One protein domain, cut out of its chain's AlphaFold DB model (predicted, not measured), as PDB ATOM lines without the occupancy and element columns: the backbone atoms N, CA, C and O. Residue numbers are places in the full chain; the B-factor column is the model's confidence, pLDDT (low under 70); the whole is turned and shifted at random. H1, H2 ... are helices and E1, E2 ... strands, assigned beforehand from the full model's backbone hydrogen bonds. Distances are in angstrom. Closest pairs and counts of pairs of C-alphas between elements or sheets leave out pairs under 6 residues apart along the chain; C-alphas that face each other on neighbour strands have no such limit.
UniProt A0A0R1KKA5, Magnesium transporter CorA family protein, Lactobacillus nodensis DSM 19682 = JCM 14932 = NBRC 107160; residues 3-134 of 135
ATOM      1  N   ASN A   3     176.842 122.335 196.253       96.50
ATOM      2  CA  ASN A   3     177.356 123.649 196.619       96.50
ATOM      3  C   ASN A   3     176.664 124.140 197.892       96.50
ATOM      4  O   ASN A   3     175.560 123.720 198.219       96.50
ATOM      5  N   SER A   4     177.323 125.030 198.629       96.81
ATOM      6  CA  SER A   4     176.758 125.643 199.831       96.81
ATOM      7  C   SER A   4     176.885 127.157 199.740       96.81
ATOM      8  O   SER A   4     177.950 127.675 199.396       96.81
ATOM      9  N   GLN A   5     175.793 127.848 200.045       96.75
ATOM     10  CA  GLN A   5     175.690 129.299 200.044       96.75
ATOM     11  C   GLN A   5     175.051 129.760 201.352       96.75
ATOM     12  O   GLN A   5     173.994 129.273 201.743       96.75
ATOM     13  N   LEU A   6     175.684 130.728 202.015       97.00
ATOM     14  CA  LEU A   6     175.091 131.397 203.168       97.00
ATOM     15  C   LEU A   6     174.008 132.367 202.680       97.00
ATOM     16  O   LEU A   6     174.256 133.177 201.782       97.00
ATOM     17  N   LEU A   7     172.831 132.268 203.277       95.38
ATOM     18  CA  LEU A   7     171.715 133.192 203.127       95.38
ATOM     19  C   LEU A   7     171.635 134.096 204.366       95.38
ATOM     20  O   LEU A   7     172.416 133.982 205.314       95.38
ATOM     21  N   SER A   8     170.704 135.041 204.358       94.50
ATOM     22  CA  SER A   8     170.483 135.917 205.511       94.50
ATOM     23  C   SER A   8     169.971 135.144 206.741       94.50
ATOM     24  O   SER A   8     169.321 134.111 206.606       94.50
ATOM     25  N   GLN A   9     170.218 135.685 207.943       92.88
ATOM     26  CA  GLN A   9     169.870 135.073 209.243       92.88
ATOM     27  C   GLN A   9     170.501 133.689 209.471       92.88
ATOM     28  O   GLN A   9     169.855 132.782 209.979       92.88
ATOM     29  N   ASP A  10     171.767 133.537 209.071       93.06
ATOM     30  CA  ASP A  10     172.575 132.321 209.255       93.06
ATOM     31  C   ASP A  10     172.008 131.049 208.590       93.06
ATOM     32  O   ASP A  10     172.556 129.956 208.749       93.06
ATOM     33  N   LEU A  11     170.970 131.199 207.761       96.25
ATOM     34  CA  LEU A  11     170.432 130.129 206.938       96.25
ATOM     35  C   LEU A  11     171.454 129.687 205.896       96.25
ATOM     36  O   LEU A  11     172.165 130.502 205.307       96.25
ATOM     37  N   THR A  12     171.496 128.394 205.602       97.81
ATOM     38  CA  THR A  12     172.385 127.854 204.571       97.81
ATOM     39  C   THR A  12     171.584 127.172 203.473       97.81
ATOM     40  O   THR A  12     170.853 126.219 203.728       97.81
ATOM     41  N   LEU A  13     171.765 127.620 202.233       98.31
ATOM     42  CA  LEU A  13     171.314 126.895 201.052       98.31
ATOM     43  C   LEU A  13     172.354 125.832 200.695       98.31
ATOM     44  O   LEU A  13     173.523 126.150 200.462       98.31
ATOM     45  N   ILE A  14     171.921 124.582 200.624       98.31
ATOM     46  CA  ILE A  14     172.668 123.477 200.037       98.31
ATOM     47  C   ILE A  14     172.059 123.219 198.662       98.31
ATOM     48  O   ILE A  14     170.946 122.716 198.545       98.31
ATOM     49  N   ASP A  15     172.778 123.614 197.623       97.81
ATOM     50  CA  ASP A  15     172.393 123.401 196.235       97.81
ATOM     51  C   ASP A  15     172.893 122.029 195.772       97.81
ATOM     52  O   ASP A  15     174.100 121.769 195.766       97.81
ATOM     53  N   ILE A  16     171.966 121.148 195.405       97.31
ATOM     54  CA  ILE A  16     172.233 119.804 194.906       97.31
ATOM     55  C   ILE A  16     171.781 119.733 193.450       97.31
ATOM     56  O   ILE A  16     170.617 119.476 193.138       97.31
ATOM     57  N   HIS A  17     172.744 119.910 192.549       95.00
ATOM     58  CA  HIS A  17     172.519 119.818 191.111       95.00
ATOM     59  C   HIS A  17     172.955 118.454 190.573       95.00
ATOM     60  O   HIS A  17     174.157 118.155 190.488       95.00
ATOM     61  N   SER A  18     171.995 117.610 190.202       90.31
ATOM     62  CA  SER A  18     172.236 116.340 189.509       90.31
ATOM     63  C   SER A  18     171.974 116.492 188.005       90.31
ATOM     64  O   SER A  18     171.276 117.391 187.552       90.31
ATOM     65  N   LYS A  19     172.586 115.652 187.162       79.94
ATOM     66  CA  LYS A  19     172.250 115.667 185.721       79.94
ATOM     67  C   LYS A  19     170.963 114.905 185.439       79.94
ATOM     68  O   LYS A  19     170.174 115.339 184.611       79.94
ATOM     69  N   GLU A  20     170.821 113.769 186.109       73.62
ATOM     70  CA  GLU A  20     169.673 112.869 186.019       73.62
ATOM     71  C   GLU A  20     169.355 112.326 187.412       73.62
ATOM     72  O   GLU A  20     168.232 112.471 187.859       73.62
ATOM     73  N   ASN A  21     170.365 111.776 188.100       84.56
ATOM     74  CA  ASN A  21     170.261 111.250 189.463       84.56
ATOM     75  C   ASN A  21     171.517 111.607 190.282       84.56
ATOM     76  O   ASN A  21     172.580 111.921 189.713       84.56
ATOM     77  N   LEU A  22     171.416 111.530 191.604       90.00
ATOM     78  CA  LEU A  22     172.512 111.657 192.559       90.00
ATOM     79  C   LEU A  22     173.594 110.603 192.301       90.00
ATOM     80  O   LEU A  22     173.330 109.422 192.086       90.00
ATOM     81  N   SER A  23     174.857 111.027 192.366       92.31
ATOM     82  CA  SER A  23     175.977 110.083 192.337       92.31
ATOM     83  C   SER A  23     176.173 109.431 193.706       92.31
ATOM     84  O   SER A  23     175.921 110.069 194.726       92.31
ATOM     85  N   ASP A  24     176.727 108.214 193.755       93.06
ATOM     86  CA  ASP A  24     177.047 107.529 195.022       93.06
ATOM     87  C   ASP A  24     177.907 108.389 195.960       93.06
ATOM     88  O   ASP A  24     177.757 108.351 197.183       93.06
ATOM     89  N   LYS A  25     178.807 109.195 195.383       94.12
ATOM     90  CA  LYS A  25     179.657 110.123 196.129       94.12
ATOM     91  C   LYS A  25     178.835 111.250 196.756       94.12
ATOM     92  O   LYS A  25     178.974 111.485 197.952       94.12
ATOM     93  N   ASP A  26     178.001 111.923 195.964       94.75
ATOM     94  CA  ASP A  26     177.150 113.021 196.443       94.75
ATOM     95  C   ASP A  26     176.164 112.488 197.499       94.75
ATOM     96  O   ASP A  26     175.989 113.093 198.551       94.75
ATOM     97  N   ARG A  27     175.608 111.291 197.282       95.56
ATOM     98  CA  ARG A  27     174.718 110.613 198.233       95.56
ATOM     99  C   ARG A  27     175.418 110.295 199.555       95.56
ATOM    100  O   ARG A  27     174.864 110.552 200.618       95.56
ATOM    101  N   THR A  28     176.650 109.784 199.500       96.25
ATOM    102  CA  THR A  28     177.463 109.531 200.703       96.25
ATOM    103  C   THR A  28     177.758 110.830 201.450       96.25
ATOM    104  O   THR A  28     177.626 110.873 202.668       96.25
ATOM    105  N   GLU A  29     178.096 111.906 200.734       96.31
ATOM    106  CA  GLU A  29     178.321 113.217 201.349       96.31
ATOM    107  C   GLU A  29     177.059 113.745 202.050       96.31
ATOM    108  O   GLU A  29     177.146 114.208 203.186       96.31
ATOM    109  N   LEU A  30     175.886 113.628 201.421       96.75
ATOM    110  CA  LEU A  30     174.604 114.046 202.003       96.75
ATOM    111  C   LEU A  30     174.260 113.290 203.291       96.75
ATOM    112  O   LEU A  30     173.794 113.895 204.257       96.75
ATOM    113  N   ILE A  31     174.557 111.994 203.338       96.38
ATOM    114  CA  ILE A  31     174.330 111.170 204.527       96.38
ATOM    115  C   ILE A  31     175.344 111.505 205.625       96.38
ATOM    116  O   ILE A  31     174.965 111.757 206.763       96.38
ATOM    117  N   GLU A  32     176.639 111.505 205.312       96.38
ATOM    118  CA  GLU A  32     177.686 111.604 206.335       96.38
ATOM    119  C   GLU A  32     177.857 113.020 206.888       96.38
ATOM    120  O   GLU A  32     178.166 113.185 208.068       96.38
ATOM    121  N   LYS A  33     177.688 114.046 206.047       95.88
ATOM    122  CA  LYS A  33     177.939 115.443 206.427       95.88
ATOM    123  C   LYS A  33     176.685 116.162 206.901       95.88
ATOM    124  O   LYS A  33     176.779 116.998 207.795       95.88
ATOM    125  N   TYR A  34     175.550 115.877 206.272       95.31
ATOM    126  CA  TYR A  34     174.297 116.592 206.518       95.31
ATOM    127  C   TYR A  34     173.258 115.737 207.253       95.31
ATOM    128  O   TYR A  34     172.210 116.249 207.646       95.31
ATOM    129  N   GLU A  35     173.574 114.458 207.500       94.62
ATOM    130  CA  GLU A  35     172.729 113.511 208.235       94.62
ATOM    131  C   GLU A  35     171.357 113.298 207.582       94.62
ATOM    132  O   GLU A  35     170.372 113.009 208.264       94.62
ATOM    133  N   LEU A  36     171.279 113.430 206.254       95.69
ATOM    134  CA  LEU A  36     170.081 113.055 205.508       95.69
ATOM    135  C   LEU A  36     169.956 111.530 205.454       95.69
ATOM    136  O   LEU A  36     170.945 110.803 205.348       95.69
ATOM    137  N   THR A  37     168.727 111.028 205.512       94.75
ATOM    138  CA  THR A  37     168.477 109.588 205.426       94.75
ATOM    139  C   THR A  37     168.436 109.117 203.983       94.75
ATOM    140  O   THR A  37     168.156 109.876 203.058       94.75
ATOM    141  N   ASN A  38     168.663 107.816 203.796       94.50
ATOM    142  CA  ASN A  38     168.459 107.176 202.500       94.50
ATOM    143  C   ASN A  38     167.050 107.431 201.955       94.50
ATOM    144  O   ASN A  38     166.917 107.719 200.779       94.50
ATOM    145  N   GLU A  39     166.037 107.369 202.817       92.75
ATOM    146  CA  GLU A  39     164.636 107.564 202.445       92.75
ATOM    147  C   GLU A  39     164.373 108.973 201.898       92.75
ATOM    148  O   GLU A  39     163.828 109.108 200.806       92.75
ATOM    149  N   ILE A  40     164.850 110.019 202.586       94.19
ATOM    150  CA  ILE A  40     164.739 111.401 202.094       94.19
ATOM    151  C   ILE A  40     165.439 111.558 200.743       94.19
ATOM    152  O   ILE A  40     164.891 112.191 199.846       94.19
ATOM    153  N   LEU A  41     166.628 110.970 200.575       95.44
ATOM    154  CA  LEU A  41     167.377 111.054 199.318       95.44
ATOM    155  C   LEU A  41     166.709 110.276 198.179       95.44
ATOM    156  O   LEU A  41     166.722 110.751 197.048       95.44
ATOM    157  N   ASP A  42     166.120 109.117 198.475       94.12
ATOM    158  CA  ASP A  42     165.411 108.294 197.492       94.12
ATOM    159  C   ASP A  42     164.173 109.022 196.955       94.12
ATOM    160  O   ASP A  42     163.898 108.953 195.762       94.12
ATOM    161  N   TYR A  43     163.461 109.764 197.809       93.88
ATOM    162  CA  TYR A  43     162.334 110.593 197.374       93.88
ATOM    163  C   TYR A  43     162.774 111.895 196.706       93.88
ATOM    164  O   TYR A  43     162.159 112.324 195.733       93.88
ATOM    165  N   ALA A  44     163.831 112.538 197.209       92.88
ATOM    166  CA  ALA A  44     164.265 113.830 196.694       92.88
ATOM    167  C   ALA A  44     164.827 113.752 195.263       92.88
ATOM    168  O   ALA A  44     164.679 114.712 194.506       92.88
ATOM    169  N   ASP A  45     165.444 112.624 194.902       92.19
ATOM    170  CA  ASP A  45     166.058 112.367 193.591       92.19
ATOM    171  C   ASP A  45     165.108 111.658 192.598       92.19
ATOM    172  O   ASP A  45     165.468 111.445 191.440       92.19
ATOM    173  N   ASP A  46     163.881 111.295 193.007       91.25
ATOM    174  CA  ASP A  46     162.921 110.614 192.128       91.25
ATOM    175  C   ASP A  46     162.246 111.582 191.138       91.25
ATOM    176  O   ASP A  46     161.389 112.405 191.467       91.25
ATOM    177  N   THR A  47     162.587 111.406 189.862       87.62
ATOM    178  CA  THR A  47     162.036 112.157 188.721       87.62
ATOM    179  C   THR A  47     160.539 111.944 188.453       87.62
ATOM    180  O   THR A  47     159.972 112.663 187.629       87.62
ATOM    181  N   ASN A  48     159.881 110.988 189.117       89.56
ATOM    182  CA  ASN A  48     158.442 110.716 188.996       89.56
ATOM    183  C   ASN A  48     157.682 110.908 190.315       89.56
ATOM    184  O   ASN A  48     156.553 110.423 190.462       89.56
ATOM    185  N   GLU A  49     158.284 111.607 191.276       93.50
ATOM    186  CA  GLU A  49     157.694 111.766 192.593       93.50
ATOM    187  C   GLU A  49     156.450 112.668 192.575       93.50
ATOM    188  O   GLU A  49     156.343 113.661 191.851       93.50
ATOM    189  N   ARG A  50     155.460 112.315 193.395       94.19
ATOM    190  CA  ARG A  50     154.228 113.086 193.548       94.19
ATOM    191  C   ARG A  50     154.453 114.256 194.486       94.19
ATOM    192  O   ARG A  50     154.909 114.070 195.614       94.19
ATOM    193  N   ALA A  51     153.980 115.425 194.055       95.81
ATOM    194  CA  ALA A  51     153.975 116.626 194.872       95.81
ATOM    195  C   ALA A  51     153.307 116.383 196.235       95.81
ATOM    196  O   ALA A  51     152.162 115.917 196.311       95.81
ATOM    197  N   ARG A  52     154.037 116.683 197.310       96.81
ATOM    198  CA  ARG A  52     153.599 116.518 198.699       96.81
ATOM    199  C   ARG A  52     154.457 117.350 199.644       96.81
ATOM    200  O   ARG A  52     155.559 117.755 199.296       96.81
ATOM    201  N   LEU A  53     153.946 117.537 200.854       97.12
ATOM    202  CA  LEU A  53     154.718 117.943 202.020       97.12
ATOM    203  C   LEU A  53     154.716 116.774 203.001       97.12
ATOM    204  O   LEU A  53     153.655 116.217 203.296       97.12
ATOM    205  N   GLU A  54     155.886 116.427 203.504       96.44
ATOM    206  CA  GLU A  54     156.093 115.362 204.472       96.44
ATOM    207  C   GLU A  54     157.023 115.853 205.581       96.44
ATOM    208  O   GLU A  54     157.929 116.648 205.333       96.44
ATOM    209  N   PHE A  55     156.777 115.404 206.810       96.56
ATOM    210  CA  PHE A  55     157.625 115.686 207.960       96.56
ATOM    211  C   PHE A  55     158.027 114.371 208.617       96.56
ATOM    212  O   PHE A  55     157.162 113.609 209.052       96.56
ATOM    213  N   ASP A  56     159.330 114.124 208.696       93.94
ATOM    214  CA  ASP A  56     159.889 113.000 209.437       93.94
ATOM    215  C   ASP A  56     160.256 113.441 210.859       93.94
ATOM    216  O   ASP A  56     161.248 114.138 211.089       93.94
ATOM    217  N   GLU A  57     159.464 112.987 211.831       92.88
ATOM    218  CA  GLU A  57     159.668 113.272 213.255       92.88
ATOM    219  C   GLU A  57     160.991 112.711 213.809       92.88
ATOM    220  O   GLU A  57     161.513 113.239 214.790       92.88
ATOM    221  N   HIS A  58     161.547 111.649 213.216       90.50
ATOM    222  CA  HIS A  58     162.750 110.989 213.737       90.50
ATOM    223  C   HIS A  58     164.008 111.794 213.431       90.50
ATOM    224  O   HIS A  58     164.953 111.796 214.221       90.50
ATOM    225  N   THR A  59     164.016 112.455 212.277       90.25
ATOM    226  CA  THR A  59     165.157 113.223 211.769       90.25
ATOM    227  C   THR A  59     164.917 114.726 211.821       90.25
ATOM    228  O   THR A  59     165.831 115.487 211.511       90.25
ATOM    229  N   ASN A  60     163.713 115.152 212.223       94.62
ATOM    230  CA  ASN A  60     163.260 116.541 212.208       94.62
ATOM    231  C   ASN A  60     163.464 117.195 210.830       94.62
ATOM    232  O   ASN A  60     163.950 118.321 210.726       94.62
ATOM    233  N   THR A  61     163.120 116.455 209.772       97.44
ATOM    234  CA  THR A  61     163.327 116.876 208.383       97.44
ATOM    235  C   THR A  61     161.985 117.057 207.689       97.44
ATOM    236  O   THR A  61     161.145 116.156 207.703       97.44
ATOM    237  N   PHE A  62     161.785 118.203 207.043       97.94
ATOM    238  CA  PHE A  62     160.709 118.360 206.068       97.94
ATOM    239  C   PHE A  62     161.197 117.947 204.687       97.94
ATOM    240  O   PHE A  62     162.295 118.329 204.291       97.94
ATOM    241  N   LEU A  63     160.355 117.240 203.939       97.88
ATOM    242  CA  LEU A  63     160.501 117.013 202.508       97.88
ATOM    243  C   LEU A  63     159.326 117.678 201.795       97.88
ATOM    244  O   LEU A  63     158.162 117.424 202.109       97.88
ATOM    245  N   ILE A  64     159.630 118.515 200.814       98.25
ATOM    246  CA  ILE A  64     158.640 119.138 199.939       98.25
ATOM    247  C   ILE A  64     158.951 118.696 198.523       98.25
ATOM    248  O   ILE A  64     160.055 118.918 198.046       98.25
ATOM    249  N   VAL A  65     157.969 118.132 197.838       97.75
ATOM    250  CA  VAL A  65     158.041 117.861 196.402       97.75
ATOM    251  C   VAL A  65     157.036 118.771 195.718       97.75
ATOM    252  O   VAL A  65     155.859 118.795 196.091       97.75
ATOM    253  N   PHE A  66     157.490 119.528 194.728       96.56
ATOM    254  CA  PHE A  66     156.676 120.493 193.999       96.56
ATOM    255  C   PHE A  66     156.942 120.395 192.499       96.56
ATOM    256  O   PHE A  66     158.075 120.201 192.077       96.56
ATOM    257  N   ASN A  67     155.896 120.531 191.687       95.00
ATOM    258  CA  ASN A  67     156.035 120.486 190.234       95.00
ATOM    259  C   ASN A  67     156.301 121.890 189.699       95.00
ATOM    260  O   ASN A  67     155.492 122.789 189.915       95.00
ATOM    261  N   VAL A  68     157.396 122.052 188.965       94.00
ATOM    262  CA  VAL A  68     157.810 123.325 188.360       94.00
ATOM    263  C   VAL A  68     157.870 123.207 186.849       94.00
ATOM    264  O   VAL A  68     158.016 122.105 186.314       94.00
ATOM    265  N   GLN A  69     157.782 124.330 186.141       91.31
ATOM    266  CA  GLN A  69     157.951 124.333 184.694       91.31
ATOM    267  C   GLN A  69     159.371 123.893 184.301       91.31
ATOM    268  O   GLN A  69     160.358 124.320 184.899       91.31
ATOM    269  N   ARG A  70     159.478 123.055 183.269       89.25
ATOM    270  CA  ARG A  70     160.749 122.728 182.614       89.25
ATOM    271  C   ARG A  70     161.300 123.968 181.903       89.25
ATOM    272  O   ARG A  70     160.591 124.557 181.089       89.25
ATOM    273  N   GLU A  71     162.561 124.329 182.139       84.00
ATOM    274  CA  GLU A  71     163.168 125.518 181.517       84.00
ATOM    275  C   GLU A  71     163.254 125.406 179.987       84.00
ATOM    276  O   GLU A  71     162.938 126.350 179.261       84.00
ATOM    277  N   THR A  72     163.654 124.235 179.482       75.31
ATOM    278  CA  THR A  72     163.824 124.001 178.043       75.31
ATOM    279  C   THR A  72     162.699 123.128 177.495       75.31
ATOM    280  O   THR A  72     162.668 121.923 177.723       75.31
ATOM    281  N   VAL A  73     161.788 123.701 176.706       66.38
ATOM    282  CA  VAL A  73     160.764 122.925 175.984       66.38
ATOM    283  C   VAL A  73     161.385 122.354 174.704       66.38
ATOM    284  O   VAL A  73     161.636 123.087 173.750       66.38
ATOM    285  N   ILE A  74     161.687 121.051 174.699       62.78
ATOM    286  CA  ILE A  74     162.364 120.370 173.576       62.78
ATOM    287  C   ILE A  74     161.352 119.850 172.527       62.78
ATOM    288  O   ILE A  74     161.722 119.653 171.370       62.78
ATOM    289  N   ASP A  75     160.073 119.678 172.888       62.03
ATOM    290  CA  ASP A  75     158.995 119.201 172.003       62.03
ATOM    291  C   ASP A  75     157.607 119.667 172.502       62.03
ATOM    292  O   ASP A  75     157.433 119.923 173.691       62.03
ATOM    293  N   ASP A  76     156.604 119.701 171.617       58.03
ATOM    294  CA  ASP A  76     155.175 119.976 171.889       58.03
ATOM    295  C   ASP A  76     154.483 118.837 172.684       58.03
ATOM    296  O   ASP A  76     153.254 118.799 172.825       58.03
ATOM    297  N   SER A  77     155.249 117.868 173.200       59.19
ATOM    298  CA  SER A  77     154.706 116.782 174.012       59.19
ATOM    299  C   SER A  77     154.303 117.299 175.398       59.19
ATOM    300  O   SER A  77     155.103 117.792 176.189       59.19
ATOM    301  N   LEU A  78     153.006 117.191 175.695       60.84
ATOM    302  CA  LEU A  78     152.394 117.730 176.913       60.84
ATOM    303  C   LEU A  78     152.873 117.052 178.210       60.84
ATOM    304  O   LEU A  78     152.605 117.571 179.290       60.84
ATOM    305  N   SER A  79     153.512 115.880 178.125       61.34
ATOM    306  CA  SER A  79     153.839 115.040 179.287       61.34
ATOM    307  C   SER A  79     154.969 115.590 180.158       61.34
ATOM    308  O   SER A  79     155.035 115.243 181.330       61.34
ATOM    309  N   ASP A  80     155.798 116.482 179.612       65.44
ATOM    310  CA  ASP A  80     157.088 116.855 180.201       65.44
ATOM    311  C   ASP A  80     157.195 118.362 180.493       65.44
ATOM    312  O   ASP A  80     158.287 118.889 180.716       65.44
ATOM    313  N   ILE A  81     156.056 119.064 180.479       81.19
ATOM    314  CA  ILE A  81     155.980 120.516 180.711       81.19
ATOM    315  C   ILE A  81     156.339 120.860 182.159       81.19
ATOM    316  O   ILE A  81     156.924 121.913 182.411       81.19
ATOM    317  N   THR A  82     156.002 119.975 183.099       89.44
ATOM    318  CA  THR A  82     156.319 120.138 184.518       89.44
ATOM    319  C   THR A  82     157.160 118.983 185.027       89.44
ATOM    320  O   THR A  82     156.855 117.830 184.726       89.44
ATOM    321  N   LEU A  83     158.165 119.292 185.838       91.62
ATOM    322  CA  LEU A  83     159.052 118.322 186.470       91.62
ATOM    323  C   LEU A  83     158.975 118.467 187.995       91.62
ATOM    324  O   LEU A  83     158.853 119.597 188.477       91.62
ATOM    325  N   PRO A  84     159.048 117.363 188.756       94.25
ATOM    326  CA  PRO A  84     159.147 117.450 190.202       94.25
ATOM    327  C   PRO A  84     160.508 118.030 190.598       94.25
ATOM    328  O   PRO A  84     161.545 117.718 190.011       94.25
ATOM    329  N   VAL A  85     160.485 118.878 191.616       95.75
ATOM    330  CA  VAL A  85     161.647 119.389 192.335       95.75
ATOM    331  C   VAL A  85     161.419 119.156 193.809       95.75
ATOM    332  O   VAL A  85     160.311 119.355 194.317       95.75
ATOM    333  N   SER A  86     162.492 118.775 194.488       97.19
ATOM    334  CA  SER A  86     162.447 118.458 195.902       97.19
ATOM    335  C   SER A  86     163.228 119.479 196.713       97.19
ATOM    336  O   SER A  86     164.322 119.908 196.340       97.19
ATOM    337  N   PHE A  87     162.667 119.835 197.858       98.06
ATOM    338  CA  PHE A  87     163.321 120.602 198.900       98.06
ATOM    339  C   PHE A  87     163.371 119.746 200.153       98.06
ATOM    340  O   PHE A  87     162.385 119.080 200.477       98.06
ATOM    341  N   ALA A  88     164.477 119.808 200.882       98.00
ATOM    342  CA  ALA A  88     164.501 119.342 202.260       98.00
ATOM    343  C   ALA A  88     164.828 120.502 203.197       98.00
ATOM    344  O   ALA A  88     165.607 121.388 202.844       98.00
ATOM    345  N   ILE A  89     164.233 120.501 204.383       98.06
ATOM    346  CA  ILE A  89     164.564 121.449 205.448       98.06
ATOM    347  C   ILE A  89     164.996 120.635 206.651       98.06
ATOM    348  O   ILE A  89     164.214 119.821 207.146       98.06
ATOM    349  N   LYS A  90     166.221 120.865 207.115       96.44
ATOM    350  CA  LYS A  90     166.759 120.282 208.344       96.44
ATOM    351  C   LYS A  90     167.530 121.367 209.075       96.44
ATOM    352  O   LYS A  90     168.489 121.912 208.532       96.44
ATOM    353  N   ASP A  91     167.096 121.677 210.292       94.25
ATOM    354  CA  ASP A  91     167.625 122.794 211.079       94.25
ATOM    355  C   ASP A  91     167.571 124.113 210.266       94.25
ATOM    356  O   ASP A  91     166.563 124.395 209.619       94.25
ATOM    357  N   ASP A  92     168.653 124.895 210.247       95.38
ATOM    358  CA  ASP A  92     168.773 126.153 209.489       95.38
ATOM    359  C   ASP A  92     169.241 125.942 208.032       95.38
ATOM    360  O   ASP A  92     169.810 126.839 207.398       95.38
ATOM    361  N   GLN A  93     169.062 124.732 207.491       97.56
ATOM    362  CA  GLN A  93     169.539 124.356 206.162       97.56
ATOM    363  C   GLN A  93     168.380 124.060 205.210       97.56
ATOM    364  O   GLN A  93     167.522 123.217 205.480       97.56
ATOM    365  N   LEU A  94     168.408 124.734 204.061       98.38
ATOM    366  CA  LEU A  94     167.523 124.498 202.928       98.38
ATOM    367  C   LEU A  94     168.286 123.717 201.862       98.38
ATOM    368  O   LEU A  94     169.244 124.225 201.289       98.38
ATOM    369  N   PHE A  95     167.853 122.500 201.570       98.44
ATOM    370  CA  PHE A  95     168.411 121.668 200.511       98.44
ATOM    371  C   PHE A  95     167.540 121.807 199.266       98.44
ATOM    372  O   PHE A  95     166.335 121.581 199.348       98.44
ATOM    373  N   LEU A  96     168.138 122.154 198.127       98.06
ATOM    374  CA  LEU A  96     167.466 122.232 196.829       98.06
ATOM    375  C   LEU A  96     167.974 121.109 195.922       98.06
ATOM    376  O   LEU A  96     169.134 121.130 195.518       98.06
ATOM    377  N   PHE A  97     167.103 120.172 195.557       97.38
ATOM    378  CA  PHE A  97     167.420 119.084 194.632       97.38
ATOM    379  C   PHE A  97     166.886 119.419 193.243       97.38
ATOM    380  O   PHE A  97     165.676 119.475 193.027       97.38
ATOM    381  N   THR A  98     167.790 119.658 192.296       95.25
ATOM    382  CA  THR A  98     167.438 120.052 190.924       95.25
ATOM    383  C   THR A  98     168.211 119.257 189.888       95.25
ATOM    384  O   THR A  98     169.312 118.763 190.144       95.25
ATOM    385  N   ASN A  99     167.641 119.186 188.684       92.12
ATOM    386  CA  ASN A  99     168.321 118.673 187.504       92.12
ATOM    387  C   ASN A  99     168.645 119.805 186.512       92.12
ATOM    388  O   ASN A  99     168.368 120.973 186.775       92.12
ATOM    389  N   ASN A 100     169.226 119.480 185.353       90.81
ATOM    390  CA  ASN A 100     169.577 120.485 184.335       90.81
ATOM    391  C   ASN A 100     168.393 121.328 183.832       90.81
ATOM    392  O   ASN A 100     168.628 122.423 183.337       90.81
ATOM    393  N   ASP A 101     167.163 120.828 183.930       90.94
ATOM    394  CA  ASP A 101     165.964 121.505 183.436       90.94
ATOM    395  C   ASP A 101     165.260 122.359 184.505       90.94
ATOM    396  O   ASP A 101     164.351 123.124 184.174       90.94
ATOM    397  N   THR A 102     165.632 122.204 185.778       93.69
ATOM    398  CA  THR A 102     164.989 122.877 186.923       93.69
ATOM    399  C   THR A 102     165.960 123.670 187.793       93.69
ATOM    400  O   THR A 102     165.543 124.346 188.732       93.69
ATOM    401  N   HIS A 103     167.255 123.642 187.472       95.19
ATOM    402  CA  HIS A 103     168.289 124.309 188.260       95.19
ATOM    403  C   HIS A 103     168.123 125.835 188.328       95.19
ATOM    404  O   HIS A 103     168.565 126.446 189.296       95.19
ATOM    405  N   TYR A 104     167.406 126.452 187.380       95.25
ATOM    406  CA  TYR A 104     167.069 127.882 187.410       95.25
ATOM    407  C   TYR A 104     166.376 128.335 188.712       95.25
ATOM    408  O   TYR A 104     166.421 129.517 189.054       95.25
ATOM    409  N   LEU A 105     165.761 127.422 189.476       96.81
ATOM    410  CA  LEU A 105     165.136 127.733 190.765       96.81
ATOM    411  C   LEU A 105     166.107 128.309 191.799       96.81
ATOM    412  O   LEU A 105     165.677 129.062 192.675       96.81
ATOM    413  N   ILE A 106     167.406 128.016 191.692       97.12
ATOM    414  CA  ILE A 106     168.421 128.600 192.578       97.12
ATOM    415  C   ILE A 106     168.428 130.136 192.505       97.12
ATOM    416  O   ILE A 106     168.598 130.821 193.523       97.12
ATOM    417  N   ASP A 107     168.156 130.691 191.321       97.00
ATOM    418  CA  ASP A 107     168.077 132.134 191.112       97.00
ATOM    419  C   ASP A 107     166.846 132.723 191.800       97.00
ATOM    420  O   ASP A 107     166.890 133.858 192.277       97.00
ATOM    421  N   TYR A 108     165.742 131.977 191.860       97.56
ATOM    422  CA  TYR A 108     164.523 132.404 192.546       97.56
ATOM    423  C   TYR A 108     164.680 132.358 194.061       97.56
ATOM    424  O   TYR A 108     164.338 133.344 194.708       97.56
ATOM    425  N   ILE A 109     165.322 131.324 194.608       97.50
ATOM    426  CA  ILE A 109     165.690 131.282 196.032       97.50
ATOM    427  C   ILE A 109     166.578 132.474 196.394       97.50
ATOM    428  O   ILE A 109     166.320 133.184 197.364       97.50
ATOM    429  N   THR A 110     167.605 132.741 195.583       96.31
ATOM    430  CA  THR A 110     168.525 133.858 195.834       96.31
ATOM    431  C   THR A 110     167.813 135.209 195.716       96.31
ATOM    432  O   THR A 110     168.072 136.122 196.502       96.31
ATOM    433  N   LYS A 111     166.893 135.374 194.758       96.81
ATOM    434  CA  LYS A 111     166.070 136.590 194.650       96.81
ATOM    435  C   LYS A 111     165.134 136.747 195.846       96.81
ATOM    436  O   LYS A 111     165.022 137.862 196.349       96.81
ATOM    437  N   ALA A 112     164.513 135.664 196.307       96.50
ATOM    438  CA  ALA A 112     163.633 135.662 197.466       96.50
ATOM    439  C   ALA A 112     164.387 136.063 198.744       96.50
ATOM    440  O   ALA A 112     163.936 136.957 199.457       96.50
ATOM    441  N   ASP A 113     165.578 135.507 198.995       96.12
ATOM    442  CA  ASP A 113     166.380 135.907 200.162       96.12
ATOM    443  C   ASP A 113     166.738 137.402 200.131       96.12
ATOM    444  O   ASP A 113     166.621 138.095 201.140       96.12
ATOM    445  N   ASN A 114     167.094 137.932 198.956       94.88
ATOM    446  CA  ASN A 114     167.385 139.359 198.784       94.88
ATOM    447  C   ASN A 114     166.137 140.257 198.859       94.88
ATOM    448  O   ASN A 114     166.260 141.459 199.105       94.88
ATOM    449  N   HIS A 115     164.945 139.707 198.611       93.81
ATOM    450  CA  HIS A 115     163.680 140.436 198.686       93.81
ATOM    451  C   HIS A 115     163.289 140.734 200.136       93.81
ATOM    452  O   HIS A 115     162.840 141.840 200.450       93.81
ATOM    453  N   PHE A 116     163.478 139.763 201.027       92.38
ATOM    454  CA  PHE A 116     163.087 139.881 202.423       92.38
ATOM    455  C   PHE A 116     164.125 140.648 203.249       92.38
ATOM    456  O   PHE A 116     165.211 140.155 203.555       92.38
ATOM    457  N   THR A 117     163.781 141.865 203.670       85.88
ATOM    458  CA  THR A 117     164.642 142.690 204.530       85.88
ATOM    459  C   THR A 117     164.317 142.505 206.010       85.88
ATOM    460  O   THR A 117     163.154 142.610 206.390       85.88
ATOM    461  N   GLY A 118     165.343 142.357 206.853       85.56
ATOM    462  CA  GLY A 118     165.196 142.256 208.310       85.56
ATOM    463  C   GLY A 118     165.015 140.825 208.821       85.56
ATOM    464  O   GLY A 118     165.158 139.866 208.059       85.56
ATOM    465  N   ASP A 119     164.735 140.713 210.121       89.38
ATOM    466  CA  ASP A 119     164.525 139.434 210.802       89.38
ATOM    467  C   ASP A 119     163.109 138.893 210.537       89.38
ATOM    468  O   ASP A 119     162.147 139.661 210.508       89.38
ATOM    469  N   LEU A 120     162.993 137.586 210.295       90.56
ATOM    470  CA  LEU A 120     161.759 136.900 209.910       90.56
ATOM    471  C   LEU A 120     161.734 135.550 210.620       90.56
ATOM    472  O   LEU A 120     162.632 134.747 210.398       90.56
ATOM    473  N   ASP A 121     160.697 135.297 211.417       87.00
ATOM    474  CA  ASP A 121     160.607 134.079 212.231       87.00
ATOM    475  C   ASP A 121     160.583 132.794 211.374       87.00
ATOM    476  O   ASP A 121     161.204 131.804 211.741       87.00
ATOM    477  N   ASP A 122     159.947 132.828 210.195       91.69
ATOM    478  CA  ASP A 122     159.782 131.677 209.292       91.69
ATOM    479  C   ASP A 122     160.495 131.878 207.939       91.69
ATOM    480  O   ASP A 122     159.984 131.512 206.877       91.69
ATOM    481  N   ARG A 123     161.692 132.485 207.944       94.81
ATOM    482  CA  ARG A 123     162.390 132.917 206.715       94.81
ATOM    483  C   ARG A 123     162.549 131.818 205.653       94.81
ATOM    484  O   ARG A 123     162.378 132.113 204.473       94.81
ATOM    485  N   ILE A 124     162.853 130.571 206.038       96.56
ATOM    486  CA  ILE A 124     162.965 129.450 205.081       96.56
ATOM    487  C   ILE A 124     161.649 129.265 204.313       96.56
ATOM    488  O   ILE A 124     161.658 129.147 203.089       96.56
ATOM    489  N   TRP A 125     160.514 129.282 205.015       96.56
ATOM    490  CA  TRP A 125     159.197 129.120 204.403       96.56
ATOM    491  C   TRP A 125     158.836 130.299 203.507       96.56
ATOM    492  O   TRP A 125     158.335 130.091 202.405       96.56
ATOM    493  N   GLU A 126     159.150 131.522 203.934       96.62
ATOM    494  CA  GLU A 126     158.954 132.725 203.119       96.62
ATOM    495  C   GLU A 126     159.747 132.651 201.804       96.62
ATOM    496  O   GLU A 126     159.209 132.930 200.731       96.62
ATOM    497  N   ILE A 127     161.002 132.193 201.853       97.38
ATOM    498  CA  ILE A 127     161.839 131.970 200.663       97.38
ATOM    499  C   ILE A 127     161.220 130.917 199.735       97.38
ATOM    500  O   ILE A 127     161.140 131.139 198.522       97.38
ATOM    501  N   ILE A 128     160.772 129.786 200.285       97.31
ATOM    502  CA  ILE A 128     160.165 128.691 199.514       97.31
ATOM    503  C   ILE A 128     158.876 129.158 198.835       97.31
ATOM    504  O   ILE A 128     158.729 129.005 197.624       97.31
ATOM    505  N   PHE A 129     157.956 129.776 199.577       96.38
ATOM    506  CA  PHE A 129     156.685 130.222 199.008       96.38
ATOM    507  C   PHE A 129     156.859 131.370 198.015       96.38
ATOM    508  O   PHE A 129     156.180 131.381 196.990       96.38
ATOM    509  N   ASN A 130     157.797 132.291 198.254       96.88
ATOM    510  CA  ASN A 130     158.132 133.318 197.271       96.88
ATOM    511  C   ASN A 130     158.689 132.703 195.981       96.88
ATOM    512  O   ASN A 130     158.313 133.133 194.896       96.88
ATOM    513  N   THR A 131     159.527 131.668 196.097       96.75
ATOM    514  CA  THR A 131     160.045 130.914 194.945       96.75
ATOM    515  C   THR A 131     158.912 130.241 194.168       96.75
ATOM    516  O   THR A 131     158.887 130.319 192.942       96.75
ATOM    517  N   PHE A 132     157.945 129.633 194.862       94.94
ATOM    518  CA  PHE A 132     156.789 128.974 194.241       94.94
ATOM    519  C   PHE A 132     155.833 129.932 193.524       94.94
ATOM    520  O   PHE A 132     155.169 129.523 192.581       94.94
ATOM    521  N   ASP A 133     155.770 131.201 193.925       94.38
ATOM    522  CA  ASP A 133     154.937 132.208 193.252       94.38
ATOM    523  C   ASP A 133     155.500 132.635 191.877       94.38
ATOM    524  O   ASP A 133     154.810 133.278 191.089       94.38
ATOM    525  N   GLN A 134     156.756 132.285 191.573       91.94
ATOM    526  CA  GLN A 134     157.446 132.669 190.331       91.94
ATOM    527  C   GLN A 134     157.450 131.577 189.245       91.94
ATOM    528  O   GLN A 134     158.029 131.806 188.177       91.94
TER     529      GLN A 134
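Overview. This is residues 3 to 134 of the 135 residues of the protein "Magnesium transporter CorA family protein" of Lactobacillus nodensis DSM 19682 = JCM 14932 = NBRC 107160 (UniProt A0A0R1KKA5). One twisted sheet of six strands runs through the domain, with the touching helices H3 and H4 over one face and H2 over the other, while H1 sits at the H2 end of the model and only grazes the sheet. Residues 74 to 79, in the link from E4 to E5, stick out free and add to the length. The printed part has 132 residues, with the named elements in the order E1 E2 H1 H2 E3 E4 E5 E6 H3 H4. The mixed sheet runs E1 E2 E6 E5 E4 E3, and the class is mixed, helices and strands. The whole is compact, with a radius of gyration of the C-alphas of 14.6 A and spans of 44 by 33 by 24 A.

Arrangement. Inner strands E2, residues 12 to 17, and E6, residues 93 to 98, are parallel at 17 degrees, with N 14 and O 94 2.8 A apart. Edge strand E1, residues 3 to 6, forms an antiparallel hairpin with E2, N 5 to O 13 being 2.9 A. E3, residues 52 to 56, E4, residues 61 to 69, E5, residues 82 to 90, and E6 form a meander, each strand the antiparallel neighbour of the one before; N 54 to O 63 is 2.8 A, N 64 to O 87 2.8 A and N 95 to O 88 2.8 A. H2, residues 38 to 44, is on the sheet at a height of 8.8 A, over E4 and only just over E5 with 3 of its C-alphas; the closest C-alphas of H2 and E5 are those of Ala 44 and Ser 86, 5.0 A. H3, residues 105 to 115, and H4, residues 123 to 132, are on the same face of the sheet, opposite to H2. They touch at Ala 112 and Ile 127, their closest C-alphas, 5.2 A apart, and run opposite ways at a steep tilt of 54 degrees. H1, residues 24 to 34, is close to H2 but not clearly touching, with C-alphas 31 and 38 closest at 7.4 A. In H1, H2, H3 and H4 every O i to N i+4 pair is within hydrogen-bond range.

Along the chain. E1 begins at C-alpha 3, (177.356, 123.649, 196.619). E4 measures 25.4 A and E5 26.0 A from first to last C-alpha; E6 measures 16.0 A, E2 15.7 A, H3 15.0 A, H1 14.9 A and H4 14.2 A. H4 ends at C-alpha 132, (156.789, 128.974, 194.241).

Size, cuts and confidence. The two C-alphas farthest apart, those of Asp 76 and Asp 119, are 44.5 A apart. The printed part has no cut, and its one long link is E4 to E5, residues 70 to 81. The mean pLDDT of the printed part is 92.1, with residues 73 to 80 under 70.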